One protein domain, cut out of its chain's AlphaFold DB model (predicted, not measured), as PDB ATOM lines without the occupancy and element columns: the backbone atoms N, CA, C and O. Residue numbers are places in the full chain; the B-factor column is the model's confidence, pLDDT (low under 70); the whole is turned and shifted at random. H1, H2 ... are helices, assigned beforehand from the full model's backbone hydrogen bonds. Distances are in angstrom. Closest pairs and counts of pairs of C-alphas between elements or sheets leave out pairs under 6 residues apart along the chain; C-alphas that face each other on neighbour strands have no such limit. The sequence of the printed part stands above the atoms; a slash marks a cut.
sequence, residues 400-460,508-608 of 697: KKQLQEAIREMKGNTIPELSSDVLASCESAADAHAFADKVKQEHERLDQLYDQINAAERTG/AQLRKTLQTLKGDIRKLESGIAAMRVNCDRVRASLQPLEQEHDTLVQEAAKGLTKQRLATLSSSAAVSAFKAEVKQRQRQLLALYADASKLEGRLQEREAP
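Overview. This is residues 400 to 460 and 508 to 608 of the 697 residues of an uncharacterized protein of Vitrella brassicaformis (strain CCMP3155) (UniProt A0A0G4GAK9). This is a flat T: H3 and H6 lie side by side as the crossbar, and H4 runs off sideways as the stem, residues 508 to 537 sticking out and H1 beside its other part. The 162 printed residues have six named helices, H1 to H6, all helix, extended, with a radius of gyration of 27.9 A and spans of 96, 57 and 20 A.

Arrangement. Start at H1, residues 400 to 412: it touches residues 538 to 553 of H4, residues 508 to 558, the closest C-alphas, Ile 407 and His 549, 5.7 A apart. H2, residues 420 to 424, only just touches H6, residues 571 to 606, with 3 pairs of C-alphas within 8 A, closest Leu 423 and Ala 595, 6.6 A. H3, residues 429 to 459, touches H6 at a shallow tilt of 17 degrees, opposite ways, closest C-alphas Ala 429 and Glu 599, 4.5 A. H5, residues 562 to 567, touches H4 only at the corner, closest C-alphas Ala 557 and Arg 564, 4.4 A. O i to N i+4 pairs are within hydrogen-bond range throughout, but for H4, 45 of 47.

Along the chain. Find C-alpha 508 at (119.150, 229.442, 155.907); H4 runs 74.7 A from there. H3 spans 45.3 A; H6 spans 51.6 A, ending at C-alpha 606, (106.883, 136.403, 160.485).

Size, cuts and confidence. Residues 461 to 507 are not printed; C-alphas 460 and 508 are 81.4 A apart. Of the links printed whole, none is long. Residues 460 and 608 have pLDDT under 70.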
ATOM      1  N   LYS A 400     127.375 181.418 166.599       97.94
ATOM      2  CA  LYS A 400     126.161 180.618 166.801       97.94
ATOM      3  C   LYS A 400     126.078 179.484 165.790       97.94
ATOM      4  O   LYS A 400     125.795 178.350 166.164       97.94
ATOM      5  N   LYS A 401     126.341 179.787 164.521       96.69
ATOM      6  CA  LYS A 401     126.358 178.801 163.442       96.69
ATOM      7  C   LYS A 401     127.466 177.763 163.650       96.69
ATOM      8  O   LYS A 401     127.192 176.576 163.519       96.69
ATOM      9  N   GLN A 402     128.672 178.193 164.025       96.88
ATOM     10  CA  GLN A 402     129.794 177.302 164.339       96.88
ATOM     11  C   GLN A 402     129.453 176.338 165.483       96.88
ATOM     12  O   GLN A 402     129.647 175.136 165.342       96.88
ATOM     13  N   LEU A 403     128.876 176.837 166.583       97.31
ATOM     14  CA  LEU A 403     128.451 175.993 167.704       97.31
ATOM     15  C   LEU A 403     127.357 175.003 167.296       97.31
ATOM     16  O   LEU A 403     127.425 173.836 167.662       97.31
ATOM     17  N   GLN A 404     126.367 175.435 166.511       97.31
ATOM     18  CA  GLN A 404     125.325 174.536 166.007       97.31
ATOM     19  C   GLN A 404     125.890 173.426 165.113       97.31
ATOM     20  O   GLN A 404     125.389 172.302 165.159       97.31
ATOM     21  N   GLU A 405     126.906 173.727 164.302       96.06
ATOM     22  CA  GLU A 405     127.603 172.728 163.491       96.06
ATOM     23  C   GLU A 405     128.389 171.752 164.371       96.06
ATOM     24  O   GLU A 405     128.196 170.546 164.253       96.06
ATOM     25  N   ALA A 406     129.182 172.265 165.315       93.50
ATOM     26  CA  ALA A 406     129.971 171.452 166.239       93.50
ATOM     27  C   ALA A 406     129.088 170.528 167.094       93.50
ATOM     28  O   ALA A 406     129.383 169.345 167.245       93.50
ATOM     29  N   ILE A 407     127.958 171.031 167.601       95.81
ATOM     30  CA  ILE A 407     126.962 170.225 168.324       95.81
ATOM     31  C   ILE A 407     126.402 169.128 167.418       95.81
ATOM     32  O   ILE A 407     126.279 167.982 167.851       95.81
ATOM     33  N   ARG A 408     126.064 169.445 166.163       94.69
ATOM     34  CA  ARG A 408     125.543 168.452 165.213       94.69
ATOM     35  C   ARG A 408     126.575 167.368 164.916       94.69
ATOM     36  O   ARG A 408     126.221 166.192 164.922       94.69
ATOM     37  N   GLU A 409     127.828 167.751 164.700       91.06
ATOM     38  CA  GLU A 409     128.937 166.824 164.473       91.06
ATOM     39  C   GLU A 409     129.175 165.927 165.696       91.06
ATOM     40  O   GLU A 409     129.261 164.706 165.561       91.06
ATOM     41  N   MET A 410     129.207 166.495 166.906       89.19
ATOM     42  CA  MET A 410     129.365 165.721 168.142       89.19
ATOM     43  C   MET A 410     128.197 164.765 168.381       89.19
ATOM     44  O   MET A 410     128.428 163.607 168.725       89.19
ATOM     45  N   LYS A 411     126.954 165.194 168.128       90.75
ATOM     46  CA  LYS A 411     125.771 164.321 168.202       90.75
ATOM     47  C   LYS A 411     125.824 163.189 167.180       90.75
ATOM     48  O   LYS A 411     125.512 162.055 167.522       90.75
ATOM     49  N   GLY A 412     126.266 163.469 165.954       82.94
ATOM     50  CA  GLY A 412     126.479 162.443 164.926       82.94
ATOM     51  C   GLY A 412     127.572 161.434 165.293       82.94
ATOM     52  O   GLY A 412     127.493 160.274 164.903       82.94
ATOM     53  N   ASN A 413     128.556 161.863 166.085       82.44
ATOM     54  CA  ASN A 413     129.639 161.025 166.602       82.44
ATOM     55  C   ASN A 413     129.341 160.401 167.978       82.44
ATOM     56  O   ASN A 413     130.200 159.704 168.528       82.44
ATOM     57  N   THR A 414     128.169 160.666 168.562       82.38
ATOM     58  CA  THR A 414     127.796 160.121 169.870       82.38
ATOM     59  C   THR A 414     127.553 158.624 169.738       82.38
ATOM     60  O   THR A 414     126.940 158.162 168.776       82.38
ATOM     61  N   ILE A 415     128.075 157.858 170.696       77.19
ATOM     62  CA  ILE A 415     127.992 156.397 170.687       77.19
ATOM     63  C   ILE A 415     126.510 156.009 170.761       77.19
ATOM     64  O   ILE A 415     125.859 156.372 171.744       77.19
ATOM     65  N   PRO A 416     125.961 155.288 169.767       79.94
ATOM     66  CA  PRO A 416     124.580 154.835 169.835       79.94
ATOM     67  C   PRO A 416     124.381 153.948 171.069       79.94
ATOM     68  O   PRO A 416     125.260 153.157 171.434       79.94
ATOM     69  N   GLU A 417     123.221 154.064 171.714       85.94
ATOM     70  CA  GLU A 417     122.848 153.205 172.840       85.94
ATOM     71  C   GLU A 417     122.659 151.762 172.352       85.94
ATOM     72  O   GLU A 417     121.590 151.346 171.914       85.94
ATOM     73  N   LEU A 418     123.749 150.996 172.384       93.44
ATOM     74  CA  LEU A 418     123.784 149.588 172.004       93.44
ATOM     75  C   LEU A 418     123.846 148.735 173.271       93.44
ATOM     76  O   LEU A 418     124.923 148.533 173.851       93.44
ATOM     77  N   SER A 419     122.683 148.253 173.701       95.56
ATOM     78  CA  SER A 419     122.516 147.391 174.871       95.56
ATOM     79  C   SER A 419     121.673 146.159 174.540       95.56
ATOM     80  O   SER A 419     120.970 146.111 173.530       95.56
ATOM     81  N   SER A 420     121.741 145.152 175.412       95.69
ATOM     82  CA  SER A 420     120.895 143.959 175.314       95.69
ATOM     83  C   SER A 420     119.406 144.282 175.475       95.69
ATOM     84  O   SER A 420     118.585 143.604 174.867       95.69
ATOM     85  N   ASP A 421     119.059 145.326 176.234       96.19
ATOM     86  CA  ASP A 421     117.667 145.739 176.452       96.19
ATOM     87  C   ASP A 421     117.044 146.319 175.174       96.19
ATOM     88  O   ASP A 421     115.919 145.973 174.824       96.19
ATOM     89  N   VAL A 422     117.804 147.136 174.432       95.31
ATOM     90  CA  VAL A 422     117.374 147.674 173.127       95.31
ATOM     91  C   VAL A 422     117.236 146.552 172.097       95.31
ATOM     92  O   VAL A 422     116.302 146.540 171.297       95.31
ATOM     93  N   LEU A 423     118.134 145.565 172.127       96.56
ATOM     94  CA  LEU A 423     117.982 144.385 171.283       96.56
ATOM     95  C   LEU A 423     116.709 143.599 171.641       96.56
ATOM     96  O   LEU A 423     115.976 143.172 170.754       96.56
ATOM     97  N   ALA A 424     116.419 143.430 172.933       95.62
ATOM     98  CA  ALA A 424     115.237 142.710 173.399       95.62
ATOM     99  C   ALA A 424     113.916 143.410 173.038       95.62
ATOM    100  O   ALA A 424     112.887 142.739 172.954       95.62
ATOM    101  N   SER A 425     113.935 144.727 172.801       96.38
ATOM    102  CA  SER A 425     112.770 145.490 172.343       96.38
ATOM    103  C   SER A 425     112.534 145.431 170.830       96.38
ATOM    104  O   SER A 425     111.593 146.057 170.356       96.38
ATOM    105  N   CYS A 426     113.376 144.742 170.051       96.12
ATOM    106  CA  CYS A 426     113.152 144.585 168.613       96.12
ATOM    107  C   CYS A 426     111.936 143.677 168.371       96.12
ATOM    108  O   CYS A 426     111.932 142.513 168.780       96.12
ATOM    109  N   GLU A 427     110.907 144.206 167.706       96.50
ATOM    110  CA  GLU A 427     109.647 143.486 167.478       96.50
ATOM    111  C   GLU A 427     109.623 142.739 166.141       96.50
ATOM    112  O   GLU A 427     108.897 141.749 166.018       96.50
ATOM    113  N   SER A 428     110.432 143.180 165.171       96.06
ATOM    114  CA  SER A 428     110.510 142.586 163.837       96.06
ATOM    115  C   SER A 428     111.916 142.132 163.440       96.06
ATOM    116  O   SER A 428     112.927 142.591 163.986       96.06
ATOM    117  N   ALA A 429     111.994 141.238 162.450       94.19
ATOM    118  CA  ALA A 429     113.267 140.815 161.869       94.19
ATOM    119  C   ALA A 429     114.035 142.004 161.264       94.19
ATOM    120  O   ALA A 429     115.252 142.096 161.415       94.19
ATOM    121  N   ALA A 430     113.321 142.952 160.649       93.62
ATOM    122  CA  ALA A 430     113.912 144.165 160.090       93.62
ATOM    123  C   ALA A 430     114.535 145.064 161.173       93.62
ATOM    124  O   ALA A 430     115.624 145.601 160.966       93.62
ATOM    125  N   ASP A 431     113.895 145.187 162.340       95.06
ATOM    126  CA  ASP A 431     114.433 145.964 163.464       95.06
ATOM    127  C   ASP A 431     115.699 145.318 164.037       95.06
ATOM    128  O   ASP A 431     116.695 146.005 164.277       95.06
ATOM    129  N   ALA A 432     115.686 143.990 164.206       95.38
ATOM    130  CA  ALA A 432     116.847 143.235 164.672       95.38
ATOM    131  C   ALA A 432     118.027 143.341 163.687       95.38
ATOM    132  O   ALA A 432     119.169 143.524 164.115       95.38
ATOM    133  N   HIS A 433     117.749 143.311 162.380       94.12
ATOM    134  CA  HIS A 433     118.745 143.530 161.332       94.12
ATOM    135  C   HIS A 433     119.336 144.947 161.393       94.12
ATOM    136  O   HIS A 433     120.552 145.121 161.460       94.12
ATOM    137  N   ALA A 434     118.485 145.976 161.472       94.31
ATOM    138  CA  ALA A 434     118.926 147.367 161.587       94.31
ATOM    139  C   ALA A 434     119.733 147.622 162.874       94.31
ATOM    140  O   ALA A 434     120.663 148.434 162.887       94.31
ATOM    141  N   PHE A 435     119.406 146.932 163.972       96.31
ATOM    142  CA  PHE A 435     120.215 146.943 165.188       96.31
ATOM    143  C   PHE A 435     121.587 146.289 164.957       96.31
ATOM    144  O   PHE A 435     122.605 146.869 165.343       96.31
ATOM    145  N   ALA A 436     121.642 145.129 164.294       94.94
ATOM    146  CA  ALA A 436     122.892 144.445 163.959       94.94
ATOM    147  C   ALA A 436     123.816 145.315 163.085       94.94
ATOM    148  O   ALA A 436     125.019 145.388 163.351       94.94
ATOM    149  N   ASP A 437     123.261 146.047 162.117       95.06
ATOM    150  CA  ASP A 437     124.007 147.002 161.289       95.06
ATOM    151  C   ASP A 437     124.631 148.130 162.122       95.06
ATOM    152  O   ASP A 437     125.813 148.444 161.960       95.06
ATOM    153  N   LYS A 438     123.884 148.700 163.079       94.81
ATOM    154  CA  LYS A 438     124.420 149.716 164.006       94.81
ATOM    155  C   LYS A 438     125.541 149.155 164.882       94.81
ATOM    156  O   LYS A 438     126.540 149.836 165.110       94.81
ATOM    157  N   VAL A 439     125.404 147.913 165.357       96.19
ATOM    158  CA  VAL A 439     126.454 147.222 166.125       96.19
ATOM    159  C   VAL A 439     127.719 147.046 165.288       96.19
ATOM    160  O   VAL A 439     128.820 147.299 165.782       96.19
ATOM    161  N   LYS A 440     127.572 146.654 164.020       95.06
ATOM    162  CA  LYS A 440     128.690 146.503 163.086       95.06
ATOM    163  C   LYS A 440     129.383 147.838 162.808       95.06
ATOM    164  O   LYS A 440     130.605 147.913 162.912       95.06
ATOM    165  N   GLN A 441     128.619 148.896 162.537       94.44
ATOM    166  CA  GLN A 441     129.159 150.238 162.311       94.44
ATOM    167  C   GLN A 441     129.958 150.746 163.522       94.44
ATOM    168  O   GLN A 441     131.053 151.287 163.369       94.44
ATOM    169  N   GLU A 442     129.444 150.544 164.738       95.38
ATOM    170  CA  GLU A 442     130.155 150.926 165.961       95.38
ATOM    171  C   GLU A 442     131.428 150.089 166.171       95.38
ATOM    172  O   GLU A 442     132.451 150.614 166.614       95.38
ATOM    173  N   HIS A 443     131.405 148.801 165.819       95.88
ATOM    174  CA  HIS A 443     132.597 147.953 165.866       95.88
ATOM    175  C   HIS A 443     133.699 148.473 164.928       95.88
ATOM    176  O   HIS A 443     134.833 148.661 165.371       95.88
ATOM    177  N   GLU A 444     133.348 148.799 163.679       95.44
ATOM    178  CA  GLU A 444     134.265 149.386 162.690       95.44
ATOM    179  C   GLU A 444     134.815 150.746 163.156       95.44
ATOM    180  O   GLU A 444     136.005 151.036 163.003       95.44
ATOM    181  N   ARG A 445     133.979 151.582 163.789       95.25
ATOM    182  CA  ARG A 445     134.418 152.852 164.389       95.25
ATOM    183  C   ARG A 445     135.463 152.625 165.487       95.25
ATOM    184  O   ARG A 445     136.443 153.372 165.567       95.25
ATOM    185  N   LEU A 446     135.270 151.613 166.335       95.88
ATOM    186  CA  LEU A 446     136.224 151.255 167.387       95.88
ATOM    187  C   LEU A 446     137.525 150.666 166.827       95.88
ATOM    188  O   LEU A 446     138.579 150.946 167.394       95.88
ATOM    189  N   ASP A 447     137.483 149.930 165.713       96.88
ATOM    190  CA  ASP A 447     138.697 149.474 165.016       96.88
ATOM    191  C   ASP A 447     139.530 150.662 164.524       96.88
ATOM    192  O   ASP A 447     140.722 150.756 164.819       96.88
ATOM    193  N   GLN A 448     138.892 151.640 163.875       95.62
ATOM    194  CA  GLN A 448     139.572 152.865 163.439       95.62
ATOM    195  C   GLN A 448     140.177 153.642 164.615       95.62
ATOM    196  O   GLN A 448     141.266 154.211 164.498       95.62
ATOM    197  N   LEU A 449     139.474 153.690 165.753       95.31
ATOM    198  CA  LEU A 449     139.985 154.314 166.972       95.31
ATOM    199  C   LEU A 449     141.188 153.541 167.522       95.31
ATOM    200  O   LEU A 449     142.182 154.151 167.905       95.31
ATOM    201  N   TYR A 450     141.136 152.209 167.520       96.69
ATOM    202  CA  TYR A 450     142.243 151.356 167.942       96.69
ATOM    203  C   TYR A 450     143.486 151.545 167.057       96.69
ATOM    204  O   TYR A 450     144.606 151.638 167.568       96.69
ATOM    205  N   ASP A 451     143.304 151.676 165.744       95.50
ATOM    206  CA  ASP A 451     144.387 151.975 164.805       95.50
ATOM    207  C   ASP A 451     144.997 153.358 165.041       95.50
ATOM    208  O   ASP A 451     146.223 153.494 165.027       95.50
ATOM    209  N   GLN A 452     144.176 154.368 165.342       94.06
ATOM    210  CA  GLN A 452     144.652 155.704 165.721       94.06
ATOM    211  C   GLN A 452     145.472 155.674 167.016       94.06
ATOM    212  O   GLN A 452     146.521 156.315 167.073       94.06
ATOM    213  N   ILE A 453     145.055 154.890 168.019       94.44
ATOM    214  CA  ILE A 453     145.840 154.670 169.247       94.44
ATOM    215  C   ILE A 453     147.218 154.096 168.891       94.44
ATOM    216  O   ILE A 453     148.242 154.630 169.313       94.44
ATOM    217  N   ASN A 454     147.261 153.037 168.073       93.56
ATOM    218  CA  ASN A 454     148.522 152.405 167.676       93.56
ATOM    219  C   ASN A 454     149.413 153.349 166.855       93.56
ATOM    220  O   ASN A 454     150.635 153.324 167.002       93.56
ATOM    221  N   ALA A 455     148.825 154.156 165.970       90.25
ATOM    222  CA  ALA A 455     149.554 155.142 165.181       90.25
ATOM    223  C   ALA A 455     150.178 156.217 166.082       90.25
ATOM    224  O   ALA A 455     151.372 156.492 165.951       90.25
ATOM    225  N   ALA A 456     149.411 156.744 167.044       86.50
ATOM    226  CA  ALA A 456     149.891 157.718 168.021       86.50
ATOM    227  C   ALA A 456     151.062 157.161 168.853       86.50
ATOM    228  O   ALA A 456     152.094 157.822 168.979       86.50
ATOM    229  N   GLU A 457     150.959 155.913 169.333       88.50
ATOM    230  CA  GLU A 457     152.038 155.226 170.060       88.50
ATOM    231  C   GLU A 457     153.316 155.083 169.212       88.50
ATOM    232  O   GLU A 457     154.413 155.374 169.691       88.50
ATOM    233  N   ARG A 458     153.192 154.677 167.938       85.62
ATOM    234  CA  ARG A 458     154.344 154.496 167.031       85.62
ATOM    235  C   ARG A 458     155.052 155.796 166.703       85.62
ATOM    236  O   ARG A 458     156.269 155.794 166.547       85.62
ATOM    237  N   THR A 459     154.306 156.890 166.569       82.06
ATOM    238  CA  THR A 459     154.915 158.179 166.246       82.06
ATOM    239  C   THR A 459     155.810 158.705 167.367       82.06
ATOM    240  O   THR A 459     156.595 159.611 167.109       82.06
ATOM    241  N   GLY A 460     155.752 158.145 168.587       66.81
ATOM    242  CA  GLY A 460     156.636 158.528 169.700       66.81
ATOM    243  C   GLY A 460     156.535 160.008 170.082       66.81
ATOM    244  O   GLY A 460     157.329 160.513 170.876       66.81
ATOM    245  N   ALA A 508     120.248 230.380 156.122       91.50
ATOM    246  CA  ALA A 508     119.150 229.442 155.907       91.50
ATOM    247  C   ALA A 508     119.638 228.059 155.437       91.50
ATOM    248  O   ALA A 508     119.144 227.038 155.924       91.50
ATOM    249  N   GLN A 509     120.629 228.011 154.539       94.12
ATOM    250  CA  GLN A 509     121.256 226.759 154.111       94.12
ATOM    251  C   GLN A 509     121.985 226.084 155.277       94.12
ATOM    252  O   GLN A 509     121.782 224.892 155.494       94.12
ATOM    253  N   LEU A 510     122.746 226.832 156.083       95.44
ATOM    254  CA  LEU A 510     123.437 226.285 157.260       95.44
ATOM    255  C   LEU A 510     122.449 225.703 158.283       95.44
ATOM    256  O   LEU A 510     122.614 224.571 158.736       95.44
ATOM    257  N   ARG A 511     121.363 226.423 158.596       95.56
ATOM    258  CA  ARG A 511     120.301 225.910 159.480       95.56
ATOM    259  C   ARG A 511     119.664 224.633 158.939       95.56
ATOM    260  O   ARG A 511     119.447 223.697 159.707       95.56
ATOM    261  N   LYS A 512     119.393 224.578 157.631       96.56
ATOM    262  CA  LYS A 512     118.856 223.380 156.972       96.56
ATOM    263  C   LYS A 512     119.828 222.204 157.091       96.56
ATOM    264  O   LYS A 512     119.407 221.123 157.495       96.56
ATOM    265  N   THR A 513     121.118 222.412 156.825       96.06
ATOM    266  CA  THR A 513     122.162 221.384 156.977       96.06
ATOM    267  C   THR A 513     122.249 220.877 158.413       96.06
ATOM    268  O   THR A 513     122.236 219.668 158.641       96.06
ATOM    269  N   LEU A 514     122.244 221.780 159.399       97.12
ATOM    270  CA  LEU A 514     122.244 221.413 160.814       97.12
ATOM    271  C   LEU A 514     120.996 220.602 161.196       97.12
ATOM    272  O   LEU A 514     121.094 219.629 161.944       97.12
ATOM    273  N   GLN A 515     119.819 220.974 160.687       97.38
ATOM    274  CA  GLN A 515     118.580 220.236 160.931       97.38
ATOM    275  C   GLN A 515     118.629 218.824 160.332       97.38
ATOM    276  O   GLN A 515     118.212 217.875 161.001       97.38
ATOM    277  N   THR A 516     119.173 218.676 159.120       97.69
ATOM    278  CA  THR A 516     119.407 217.370 158.488       97.69
ATOM    279  C   THR A 516     120.368 216.524 159.322       97.69
ATOM    280  O   THR A 516     120.016 215.403 159.684       97.69
ATOM    281  N   LEU A 517     121.517 217.075 159.738       97.75
ATOM    282  CA  LEU A 517     122.480 216.374 160.598       97.75
ATOM    283  C   LEU A 517     121.857 215.943 161.931       97.75
ATOM    284  O   LEU A 517     122.023 214.800 162.346       97.75
ATOM    285  N   LYS A 518     121.067 216.805 162.581       98.06
ATOM    286  CA  LYS A 518     120.315 216.453 163.801       98.06
ATOM    287  C   LYS A 518     119.269 215.358 163.564       98.06
ATOM    288  O   LYS A 518     118.913 214.641 164.500       98.06
ATOM    289  N   GLY A 519     118.712 215.264 162.359       97.88
ATOM    290  CA  GLY A 519     117.835 214.168 161.951       97.88
ATOM    291  C   GLY A 519     118.603 212.853 161.809       97.88
ATOM    292  O   GLY A 519     118.189 211.843 162.373       97.88
ATOM    293  N   ASP A 520     119.742 212.885 161.121       96.94
ATOM    294  CA  ASP A 520     120.609 211.721 160.907       96.94
ATOM    295  C   ASP A 520     121.199 211.182 162.214       96.94
ATOM    296  O   ASP A 520     121.183 209.974 162.433       96.94
ATOM    297  N   ILE A 521     121.651 212.063 163.115       98.12
ATOM    298  CA  ILE A 521     122.133 211.691 164.455       98.12
ATOM    299  C   ILE A 521     121.056 210.909 165.212       98.12
ATOM    300  O   ILE A 521     121.334 209.827 165.717       98.12
ATOM    301  N   ARG A 522     119.810 211.403 165.233       98.06
ATOM    302  CA  ARG A 522     118.696 210.715 165.909       98.06
ATOM    303  C   ARG A 522     118.390 209.353 165.286       98.06
ATOM    304  O   ARG A 522     118.112 208.400 166.010       98.06
ATOM    305  N   LYS A 523     118.468 209.243 163.954       96.62
ATOM    306  CA  LYS A 523     118.330 207.954 163.257       96.62
ATOM    307  C   LYS A 523     119.439 206.984 163.668       96.62
ATOM    308  O   LYS A 523     119.120 205.857 164.035       96.62
ATOM    309  N   LEU A 524     120.700 207.420 163.678       97.56
ATOM    310  CA  LEU A 524     121.832 206.596 164.115       97.56
ATOM    311  C   LEU A 524     121.694 206.164 165.578       97.56
ATOM    312  O   LEU A 524     121.884 204.993 165.878       97.56
ATOM    313  N   GLU A 525     121.294 207.060 166.480       98.06
ATOM    314  CA  GLU A 525     121.048 206.724 167.889       98.06
ATOM    315  C   GLU A 525     119.964 205.647 168.040       98.06
ATOM    316  O   GLU A 525     120.160 204.675 168.771       98.06
ATOM    317  N   SER A 526     118.853 205.771 167.302       96.81
ATOM    318  CA  SER A 526     117.800 204.749 167.290       96.81
ATOM    319  C   SER A 526     118.274 203.419 166.688       96.81
ATOM    320  O   SER A 526     117.965 202.359 167.232       96.81
ATOM    321  N   GLY A 527     119.084 203.466 165.624       97.44
ATOM    322  CA  GLY A 527     119.680 202.287 164.997       97.44
ATOM    323  C   GLY A 527     120.659 201.571 165.925       97.44
ATOM    324  O   GLY A 527     120.599 200.354 166.054       97.44
ATOM    325  N   ILE A 528     121.503 202.316 166.642       98.19
ATOM    326  CA  ILE A 528     122.409 201.787 167.670       98.19
ATOM    327  C   ILE A 528     121.615 201.112 168.791       98.19
ATOM    328  O   ILE A 528     121.979 200.015 169.212       98.19
ATOM    329  N   ALA A 529     120.540 201.738 169.279       97.44
ATOM    330  CA  ALA A 529     119.699 201.149 170.320       97.44
ATOM    331  C   ALA A 529     119.066 199.826 169.857       97.44
ATOM    332  O   ALA A 529     119.144 198.829 170.574       97.44
ATOM    333  N   ALA A 530     118.518 199.789 168.639       95.81
ATOM    334  CA  ALA A 530     117.970 198.569 168.049       95.81
ATOM    335  C   ALA A 530     119.045 197.486 167.842       95.81
ATOM    336  O   ALA A 530     118.827 196.323 168.182       95.81
ATOM    337  N   MET A 531     120.228 197.862 167.344       97.75
ATOM    338  CA  MET A 531     121.328 196.924 167.115       97.75
ATOM    339  C   MET A 531     121.828 196.302 168.422       97.75
ATOM    340  O   MET A 531     122.084 195.103 168.459       97.75
ATOM    341  N   ARG A 532     121.891 197.063 169.524       98.31
ATOM    342  CA  ARG A 532     122.224 196.503 170.847       98.31
ATOM    343  C   ARG A 532     121.242 195.422 171.279       98.31
ATOM    344  O   ARG A 532     121.679 194.344 171.658       98.31
ATOM    345  N   VAL A 533     119.938 195.671 171.138       97.75
ATOM    346  CA  VAL A 533     118.903 194.668 171.447       97.75
ATOM    347  C   VAL A 533     119.088 193.405 170.598       97.75
ATOM    348  O   VAL A 533     118.930 192.295 171.103       97.75
ATOM    349  N   ASN A 534     119.466 193.546 169.324       96.50
ATOM    350  CA  ASN A 534     119.765 192.402 168.461       96.50
ATOM    351  C   ASN A 534     121.029 191.648 168.902       96.50
ATOM    352  O   ASN A 534     121.012 190.418 168.938       96.50
ATOM    353  N   CYS A 535     122.106 192.351 169.267       97.50
ATOM    354  CA  CYS A 535     123.305 191.737 169.843       97.50
ATOM    355  C   CYS A 535     122.977 190.955 171.118       97.50
ATOM    356  O   CYS A 535     123.392 189.806 171.251       97.50
ATOM    357  N   ASP A 536     122.197 191.545 172.023       97.19
ATOM    358  CA  ASP A 536     121.816 190.910 173.285       97.19
ATOM    359  C   ASP A 536     120.936 189.678 173.047       97.19
ATOM    360  O   ASP A 536     121.142 188.646 173.680       97.19
ATOM    361  N   ARG A 537     120.025 189.729 172.067       97.62
ATOM    362  CA  ARG A 537     119.217 188.571 171.659       97.62
ATOM    363  C   ARG A 537     120.071 187.427 171.113       97.62
ATOM    364  O   ARG A 537     119.844 186.275 171.478       97.62
ATOM    365  N   VAL A 538     121.037 187.718 170.237       96.81
ATOM    366  CA  VAL A 538     121.931 186.679 169.696       96.81
ATOM    367  C   VAL A 538     122.791 186.093 170.811       96.81
ATOM    368  O   VAL A 538     122.861 184.869 170.911       96.81
ATOM    369  N   ARG A 539     123.351 186.933 171.693       96.94
ATOM    370  CA  ARG A 539     124.136 186.492 172.855       96.94
ATOM    371  C   ARG A 539     123.320 185.614 173.805       96.94
ATOM    372  O   ARG A 539     123.787 184.551 174.192       96.94
ATOM    373  N   ALA A 540     122.077 185.990 174.102       96.94
ATOM    374  CA  ALA A 540     121.176 185.158 174.899       96.94
ATOM    375  C   ALA A 540     120.901 183.796 174.235       96.94
ATOM    376  O   ALA A 540     120.770 182.792 174.922       96.94
ATOM    377  N   SER A 541     120.854 183.740 172.898       96.88
ATOM    378  CA  SER A 541     120.693 182.476 172.165       96.88
ATOM    379  C   SER A 541     121.975 181.645 172.025       96.88
ATOM    380  O   SER A 541     121.880 180.474 171.670       96.88
ATOM    381  N   LEU A 542     123.153 182.233 172.270       97.81
ATOM    382  CA  LEU A 542     124.443 181.536 172.273       97.81
ATOM    383  C   LEU A 542     124.643 180.733 173.557       97.81
ATOM    384  O   LEU A 542     125.034 179.576 173.484       97.81
ATOM    385  N   GLN A 543     124.296 181.311 174.708       97.38
ATOM    386  CA  GLN A 543     124.488 180.695 176.022       97.38
ATOM    387  C   GLN A 543     123.984 179.235 176.134       97.38
ATOM    388  O   GLN A 543     124.746 178.398 176.616       97.38
ATOM    389  N   PRO A 544     122.760 178.867 175.696       97.81
ATOM    390  CA  PRO A 544     122.322 177.470 175.758       97.81
ATOM    391  C   PRO A 544     123.110 176.549 174.815       97.81
ATOM    392  O   PRO A 544     123.321 175.387 175.148       97.81
ATOM    393  N   LEU A 545     123.573 177.051 173.665       97.62
ATOM    394  CA  LEU A 545     124.394 176.270 172.736       97.62
ATOM    395  C   LEU A 545     125.796 176.035 173.302       97.62
ATOM    396  O   LEU A 545     126.332 174.948 173.153       97.62
ATOM    397  N   GLU A 546     126.379 177.026 173.973       97.75
ATOM    398  CA  GLU A 546     127.662 176.869 174.667       97.75
ATOM    399  C   GLU A 546     127.550 175.817 175.778       97.75
ATOM    400  O   GLU A 546     128.354 174.893 175.828       97.75
ATOM    401  N   GLN A 547     126.492 175.875 176.591       97.81
ATOM    402  CA  GLN A 547     126.233 174.873 177.634       97.81
ATOM    403  C   GLN A 547     126.035 173.460 177.070       97.81
ATOM    404  O   GLN A 547     126.557 172.491 177.622       97.81
ATOM    405  N   GLU A 548     125.279 173.324 175.977       97.38
ATOM    406  CA  GLU A 548     125.070 172.042 175.303       97.38
ATOM    407  C   GLU A 548     126.374 171.507 174.701       97.38
ATOM    408  O   GLU A 548     126.707 170.339 174.889       97.38
ATOM    409  N   HIS A 549     127.137 172.366 174.024       96.06
ATOM    410  CA  HIS A 549     128.448 172.028 173.486       96.06
ATOM    411  C   HIS A 549     129.393 171.542 174.592       96.06
ATOM    412  O   HIS A 549     129.988 170.477 174.457       96.06
ATOM    413  N   ASP A 550     129.484 172.262 175.709       94.94
ATOM    414  CA  ASP A 550     130.340 171.888 176.837       94.94
ATOM    415  C   ASP A 550     129.900 170.567 177.477       94.94
ATOM    416  O   ASP A 550     130.742 169.740 177.835       94.94
ATOM    417  N   THR A 551     128.589 170.330 177.573       95.50
ATOM    418  CA  THR A 551     128.035 169.054 178.052       95.50
ATOM    419  C   THR A 551     128.460 167.905 177.136       95.50
ATOM    420  O   THR A 551     128.996 166.907 177.616       95.50
ATOM    421  N   LEU A 552     128.315 168.071 175.818       92.62
ATOM    422  CA  LEU A 552     128.720 167.069 174.828       92.62
ATOM    423  C   LEU A 552     130.232 166.818 174.841       92.62
ATOM    424  O   LEU A 552     130.661 165.668 174.769       92.62
ATOM    425  N   VAL A 553     131.050 167.862 174.996       91.69
ATOM    426  CA  VAL A 553     132.507 167.722 175.143       91.69
ATOM    427  C   VAL A 553     132.854 166.933 176.408       91.69
ATOM    428  O   VAL A 553     133.701 166.038 176.365       91.69
ATOM    429  N   GLN A 554     132.189 167.205 177.536       90.69
ATOM    430  CA  GLN A 554     132.398 166.460 178.782       90.69
ATOM    431  C   GLN A 554     131.963 164.993 178.677       90.69
ATOM    432  O   GLN A 554     132.622 164.115 179.239       90.69
ATOM    433  N   GLU A 555     130.862 164.708 177.984       89.50
ATOM    434  CA  GLU A 555     130.404 163.341 177.718       89.50
ATOM    435  C   GLU A 555     131.382 162.595 176.811       89.50
ATOM    436  O   GLU A 555     131.812 161.478 177.120       89.50
ATOM    437  N   ALA A 556     131.820 163.238 175.733       88.44
ATOM    438  CA  ALA A 556     132.768 162.657 174.801       88.44
ATOM    439  C   ALA A 556     134.146 162.422 175.437       88.44
ATOM    440  O   ALA A 556     134.785 161.413 175.128       88.44
ATOM    441  N   ALA A 557     134.572 163.269 176.379       88.00
ATOM    442  CA  ALA A 557     135.785 163.068 177.172       88.00
ATOM    443  C   ALA A 557     135.719 161.835 178.095       88.00
ATOM    444  O   ALA A 557     136.759 161.311 178.491       88.00
ATOM    445  N   LYS A 558     134.519 161.339 178.427       88.62
ATOM    446  CA  LYS A 558     134.320 160.105 179.211       88.62
ATOM    447  C   LYS A 558     134.193 158.866 178.315       88.62
ATOM    448  O   LYS A 558     134.652 157.785 178.689       88.62
ATOM    449  N   GLY A 559     133.594 159.012 177.133       89.75
ATOM    450  CA  GLY A 559     133.316 157.914 176.204       89.75
ATOM    451  C   GLY A 559     134.532 157.360 175.448       89.75
ATOM    452  O   GLY A 559     135.643 157.878 175.516       89.75
ATOM    453  N   LEU A 560     134.314 156.295 174.669       93.12
ATOM    454  CA  LEU A 560     135.313 155.706 173.764       93.12
ATOM    455  C   LEU A 560     135.413 156.507 172.456       93.12
ATOM    456  O   LEU A 560     135.000 156.052 171.384       93.12
ATOM    457  N   THR A 561     135.920 157.734 172.560       92.69
ATOM    458  CA  THR A 561     135.954 158.718 171.468       92.69
ATOM    459  C   THR A 561     137.379 159.148 171.113       92.69
ATOM    460  O   THR A 561     138.330 158.944 171.872       92.69
ATOM    461  N   LYS A 562     137.526 159.802 169.953       91.44
ATOM    462  CA  LYS A 562     138.785 160.445 169.541       91.44
ATOM    463  C   LYS A 562     139.186 161.588 170.481       91.44
ATOM    464  O   LYS A 562     140.369 161.784 170.732       91.44
ATOM    465  N   GLN A 563     138.207 162.317 171.019       89.56
ATOM    466  CA  GLN A 563     138.451 163.416 171.953       89.56
ATOM    467  C   GLN A 563     139.051 162.901 173.262       89.56
ATOM    468  O   GLN A 563     140.079 163.421 173.689       89.56
ATOM    469  N   ARG A 564     138.503 161.822 173.848       92.19
ATOM    470  CA  ARG A 564     139.112 161.206 175.037       92.19
ATOM    471  C   ARG A 564     140.548 160.786 174.753       92.19
ATOM    472  O   ARG A 564     141.420 161.145 175.536       92.19
ATOM    473  N   LEU A 565     140.812 160.130 173.617       92.00
ATOM    474  CA  LEU A 565     142.171 159.754 173.208       92.00
ATOM    475  C   LEU A 565     143.133 160.954 173.176       92.00
ATOM    476  O   LEU A 565     144.235 160.851 173.709       92.00
ATOM    477  N   ALA A 566     142.711 162.087 172.607       89.50
ATOM    478  CA  ALA A 566     143.530 163.299 172.530       89.50
ATOM    479  C   ALA A 566     143.880 163.888 173.910       89.50
ATOM    480  O   ALA A 566     144.931 164.504 174.064       89.50
ATOM    481  N   THR A 567     143.035 163.674 174.924       89.25
ATOM    482  CA  THR A 567     143.270 164.163 176.297       89.25
ATOM    483  C   THR A 567     144.167 163.256 177.151       89.25
ATOM    484  O   THR A 567     144.579 163.653 178.243       89.25
ATOM    485  N   LEU A 568     144.486 162.035 176.700       90.25
ATOM    486  CA  LEU A 568     145.277 161.087 177.490       90.25
ATOM    487  C   LEU A 568     146.755 161.479 177.490       90.25
ATOM    488  O   LEU A 568     147.446 161.326 176.496       90.25
ATOM    489  N   SER A 569     147.283 161.916 178.629       89.50
ATOM    490  CA  SER A 569     148.673 162.389 178.727       89.50
ATOM    491  C   SER A 569     149.694 161.321 179.136       89.50
ATOM    492  O   SER A 569     150.898 161.563 179.059       89.50
ATOM    493  N   SER A 570     149.254 160.135 179.577       90.56
ATOM    494  CA  SER A 570     150.145 159.081 180.084       90.56
ATOM    495  C   SER A 570     150.007 157.764 179.320       90.56
ATOM    496  O   SER A 570     148.911 157.350 178.947       90.56
ATOM    497  N   SER A 571     151.128 157.055 179.146       90.94
ATOM    498  CA  SER A 571     151.157 155.732 178.497       90.94
ATOM    499  C   SER A 571     150.279 154.700 179.224       90.94
ATOM    500  O   SER A 571     149.627 153.874 178.582       90.94
ATOM    501  N   ALA A 572     150.184 154.791 180.556       92.88
ATOM    502  CA  ALA A 572     149.283 153.958 181.348       92.88
ATOM    503  C   ALA A 572     147.807 154.233 181.012       92.88
ATOM    504  O   ALA A 572     147.040 153.290 180.819       92.88
ATOM    505  N   ALA A 573     147.417 155.505 180.873       92.75
ATOM    506  CA  ALA A 573     146.052 155.874 180.503       92.75
ATOM    507  C   ALA A 573     145.705 155.446 179.069       92.75
ATOM    508  O   ALA A 573     144.615 154.927 178.839       92.75
ATOM    509  N   VAL A 574     146.642 155.579 178.122       93.69
ATOM    510  CA  VAL A 574     146.476 155.077 176.744       93.69
ATOM    511  C   VAL A 574     146.300 153.555 176.730       93.69
ATOM    512  O   VAL A 574     145.400 153.044 176.065       93.69
ATOM    513  N   SER A 575     147.092 152.825 177.521       93.31
ATOM    514  CA  SER A 575     146.988 151.363 177.640       93.31
ATOM    515  C   SER A 575     145.648 150.921 178.242       93.31
ATOM    516  O   SER A 575     145.037 149.970 177.752       93.31
ATOM    517  N   ALA A 576     145.166 151.622 179.273       95.38
ATOM    518  CA  ALA A 576     143.851 151.377 179.866       95.38
ATOM    519  C   ALA A 576     142.725 151.649 178.857       95.38
ATOM    520  O   ALA A 576     141.867 150.795 178.646       95.38
ATOM    521  N   PHE A 577     142.786 152.777 178.148       95.81
ATOM    522  CA  PHE A 577     141.822 153.126 177.104       95.81
ATOM    523  C   PHE A 577     141.779 152.084 175.978       95.81
ATOM    524  O   PHE A 577     140.714 151.643 175.555       95.81
ATOM    525  N   LYS A 578     142.946 151.601 175.544       96.44
ATOM    526  CA  LYS A 578     143.085 150.516 174.564       96.44
ATOM    527  C   LYS A 578     142.433 149.212 175.037       96.44
ATOM    528  O   LYS A 578     141.839 148.490 174.231       96.44
ATOM    529  N   ALA A 579     142.535 148.901 176.330       96.94
ATOM    530  CA  ALA A 579     141.870 147.748 176.927       96.94
ATOM    531  C   ALA A 579     140.342 147.920 176.959       96.94
ATOM    532  O   ALA A 579     139.631 146.983 176.595       96.94
ATOM    533  N   GLU A 580     139.841 149.111 177.304       97.06
ATOM    534  CA  GLU A 580     138.406 149.430 177.266       97.06
ATOM    535  C   GLU A 580     137.830 149.306 175.845       97.06
ATOM    536  O   GLU A 580     136.789 148.672 175.659       97.06
ATOM    537  N   VAL A 581     138.533 149.824 174.825       96.69
ATOM    538  CA  VAL A 581     138.142 149.678 173.410       96.69
ATOM    539  C   VAL A 581     138.008 148.200 173.037       96.69
ATOM    540  O   VAL A 581     136.957 147.782 172.549       96.69
ATOM    541  N   LYS A 582     139.015 147.374 173.350       97.62
ATOM    542  CA  LYS A 582     138.967 145.922 173.101       97.62
ATOM    543  C   LYS A 582     137.835 145.224 173.846       97.62
ATOM    544  O   LYS A 582     137.207 144.311 173.309       97.62
ATOM    545  N   GLN A 583     137.590 145.607 175.096       97.50
ATOM    546  CA  GLN A 583     136.495 145.050 175.884       97.50
ATOM    547  C   GLN A 583     135.149 145.364 175.228       97.50
ATOM    548  O   GLN A 583     134.330 144.457 175.060       97.50
ATOM    549  N   ARG A 584     134.935 146.613 174.800       96.19
ATOM    550  CA  ARG A 584     133.700 147.014 174.126       96.19
ATOM    551  C   ARG A 584     133.532 146.322 172.777       96.19
ATOM    552  O   ARG A 584     132.444 145.831 172.496       96.19
ATOM    553  N   GLN A 585     134.594 146.183 171.986       97.19
ATOM    554  CA  GLN A 585     134.561 145.424 170.731       97.19
ATOM    555  C   GLN A 585     134.070 143.984 170.931       97.19
ATOM    556  O   GLN A 585     133.232 143.514 170.165       97.19
ATOM    557  N   ARG A 586     134.521 143.296 171.991       97.75
ATOM    558  CA  ARG A 586     134.033 141.946 172.333       97.75
ATOM    559  C   ARG A 586     132.551 141.937 172.714       97.75
ATOM    560  O   ARG A 586     131.836 141.031 172.303       97.75
ATOM    561  N   GLN A 587     132.094 142.932 173.476       97.00
ATOM    562  CA  GLN A 587     130.672 143.074 173.816       97.00
ATOM    563  C   GLN A 587     129.813 143.300 172.567       97.00
ATOM    564  O   GLN A 587     128.748 142.705 172.453       97.00
ATOM    565  N   LEU A 588     130.284 144.112 171.616       96.75
ATOM    566  CA  LEU A 588     129.587 144.348 170.350       96.75
ATOM    567  C   LEU A 588     129.512 143.078 169.499       96.75
ATOM    568  O   LEU A 588     128.453 142.780 168.967       96.75
ATOM    569  N   LEU A 589     130.582 142.279 169.427       96.56
ATOM    570  CA  LEU A 589     130.538 140.988 168.725       96.56
ATOM    571  C   LEU A 589     129.519 140.021 169.350       96.56
ATOM    572  O   LEU A 589     128.825 139.313 168.623       96.56
ATOM    573  N   ALA A 590     129.402 140.010 170.682       97.25
ATOM    574  CA  ALA A 590     128.377 139.227 171.369       97.25
ATOM    575  C   ALA A 590     126.961 139.736 171.045       97.25
ATOM    576  O   ALA A 590     126.108 138.941 170.657       97.25
ATOM    577  N   LEU A 591     126.738 141.056 171.113       97.44
ATOM    578  CA  LEU A 591     125.458 141.677 170.753       97.44
ATOM    579  C   LEU A 591     125.075 141.420 169.294       97.44
ATOM    580  O   LEU A 591     123.914 141.141 169.022       97.44
ATOM    581  N   TYR A 592     126.032 141.471 168.366       97.06
ATOM    582  CA  TYR A 592     125.800 141.162 166.957       97.06
ATOM    583  C   TYR A 592     125.340 139.710 166.776       97.06
ATOM    584  O   TYR A 592     124.346 139.452 166.106       97.06
ATOM    585  N   ALA A 593     126.023 138.758 167.421       96.94
ATOM    586  CA  ALA A 593     125.643 137.350 167.362       96.94
ATOM    587  C   ALA A 593     124.242 137.101 167.944       96.94
ATOM    588  O   ALA A 593     123.491 136.284 167.411       96.94
ATOM    589  N   ASP A 594     123.880 137.793 169.025       97.19
ATOM    590  CA  ASP A 594     122.543 137.696 169.611       97.19
ATOM    591  C   ASP A 594     121.479 138.384 168.745       97.19
ATOM    592  O   ASP A 594     120.376 137.852 168.616       97.19
ATOM    593  N   ALA A 595     121.823 139.487 168.073       95.44
ATOM    594  CA  ALA A 595     120.948 140.154 167.114       95.44
ATOM    595  C   ALA A 595     120.628 139.259 165.915       95.44
ATOM    596  O   ALA A 595     119.456 139.068 165.606       95.44
ATOM    597  N   SER A 596     121.630 138.605 165.319       93.06
ATOM    598  CA  SER A 596     121.408 137.654 164.221       93.06
ATOM    599  C   SER A 596     120.561 136.445 164.641       93.06
ATOM    600  O   SER A 596     119.748 135.949 163.863       93.06
ATOM    601  N   LYS A 597     120.708 135.954 165.883       95.94
ATOM    602  CA  LYS A 597     119.828 134.892 166.409       95.94
ATOM    603  C   LYS A 597     118.388 135.384 166.564       95.94
ATOM    604  O   LYS A 597     117.463 134.632 166.266       95.94
ATOM    605  N   LEU A 598     118.193 136.602 167.077       95.56
ATOM    606  CA  LEU A 598     116.864 137.184 167.250       95.56
ATOM    607  C   LEU A 598     116.194 137.437 165.897       95.56
ATOM    608  O   LEU A 598     115.045 137.047 165.727       95.56
ATOM    609  N   GLU A 599     116.929 137.999 164.938       94.25
ATOM    610  CA  GLU A 599     116.495 138.190 163.552       94.25
ATOM    611  C   GLU A 599     115.987 136.874 162.954       94.25
ATOM    612  O   GLU A 599     114.847 136.822 162.502       94.25
ATOM    613  N   GLY A 600     116.763 135.785 163.045       88.56
ATOM    614  CA  GLY A 600     116.334 134.472 162.551       88.56
ATOM    615  C   GLY A 600     115.044 133.970 163.213       88.56
ATOM    616  O   GLY A 600     114.137 133.498 162.531       88.56
ATOM    617  N   ARG A 601     114.908 134.140 164.536       93.38
ATOM    618  CA  ARG A 601     113.687 133.760 165.272       93.38
ATOM    619  C   ARG A 601     112.470 134.597 164.876       93.38
ATOM    620  O   ARG A 601     111.363 134.064 164.809       93.38
ATOM    621  N   LEU A 602     112.650 135.900 164.663       92.50
ATOM    622  CA  LEU A 602     111.575 136.798 164.240       92.50
ATOM    623  C   LEU A 602     111.187 136.525 162.787       92.50
ATOM    624  O   LEU A 602     110.002 136.417 162.498       92.50
ATOM    625  N   GLN A 603     112.157 136.268 161.912       91.00
ATOM    626  CA  GLN A 603     111.914 135.899 160.522       91.00
ATOM    627  C   GLN A 603     111.132 134.581 160.411       91.00
ATOM    628  O   GLN A 603     110.211 134.477 159.603       91.00
ATOM    629  N   GLU A 604     111.440 133.582 161.245       86.69
ATOM    630  CA  GLU A 604     110.661 132.338 161.331       86.69
ATOM    631  C   GLU A 604     109.218 132.576 161.792       86.69
ATOM    632  O   GLU A 604     108.299 131.929 161.287       86.69
ATOM    633  N   ARG A 605     109.010 133.508 162.732       87.62
ATOM    634  CA  ARG A 605     107.687 133.869 163.263       87.62
ATOM    635  C   ARG A 605     106.855 134.688 162.273       87.62
ATOM    636  O   ARG A 605     105.640 134.532 162.234       87.62
ATOM    637  N   GLU A 606     107.501 135.566 161.518       86.38
ATOM    638  CA  GLU A 606     106.883 136.403 160.485       86.38
ATOM    639  C   GLU A 606     106.589 135.622 159.201       86.38
ATOM    640  O   GLU A 606     105.718 136.009 158.419       86.38
ATOM    641  N   ALA A 607     107.298 134.514 158.966       77.06
ATOM    642  CA  ALA A 607     107.081 133.700 157.786       77.06
ATOM    643  C   ALA A 607     105.660 133.095 157.782       77.06
ATOM    644  O   ALA A 607     105.178 132.615 158.810       77.06
ATOM    645  N   PRO A 608     104.987 133.045 156.615       68.12
ATOM    646  CA  PRO A 608     103.628 132.528 156.525       68.12
ATOM    647  C   PRO A 608     103.555 131.060 156.980       68.12
ATOM    648  O   PRO A 608     104.521 130.303 156.764       68.12
TER     649      PRO A 608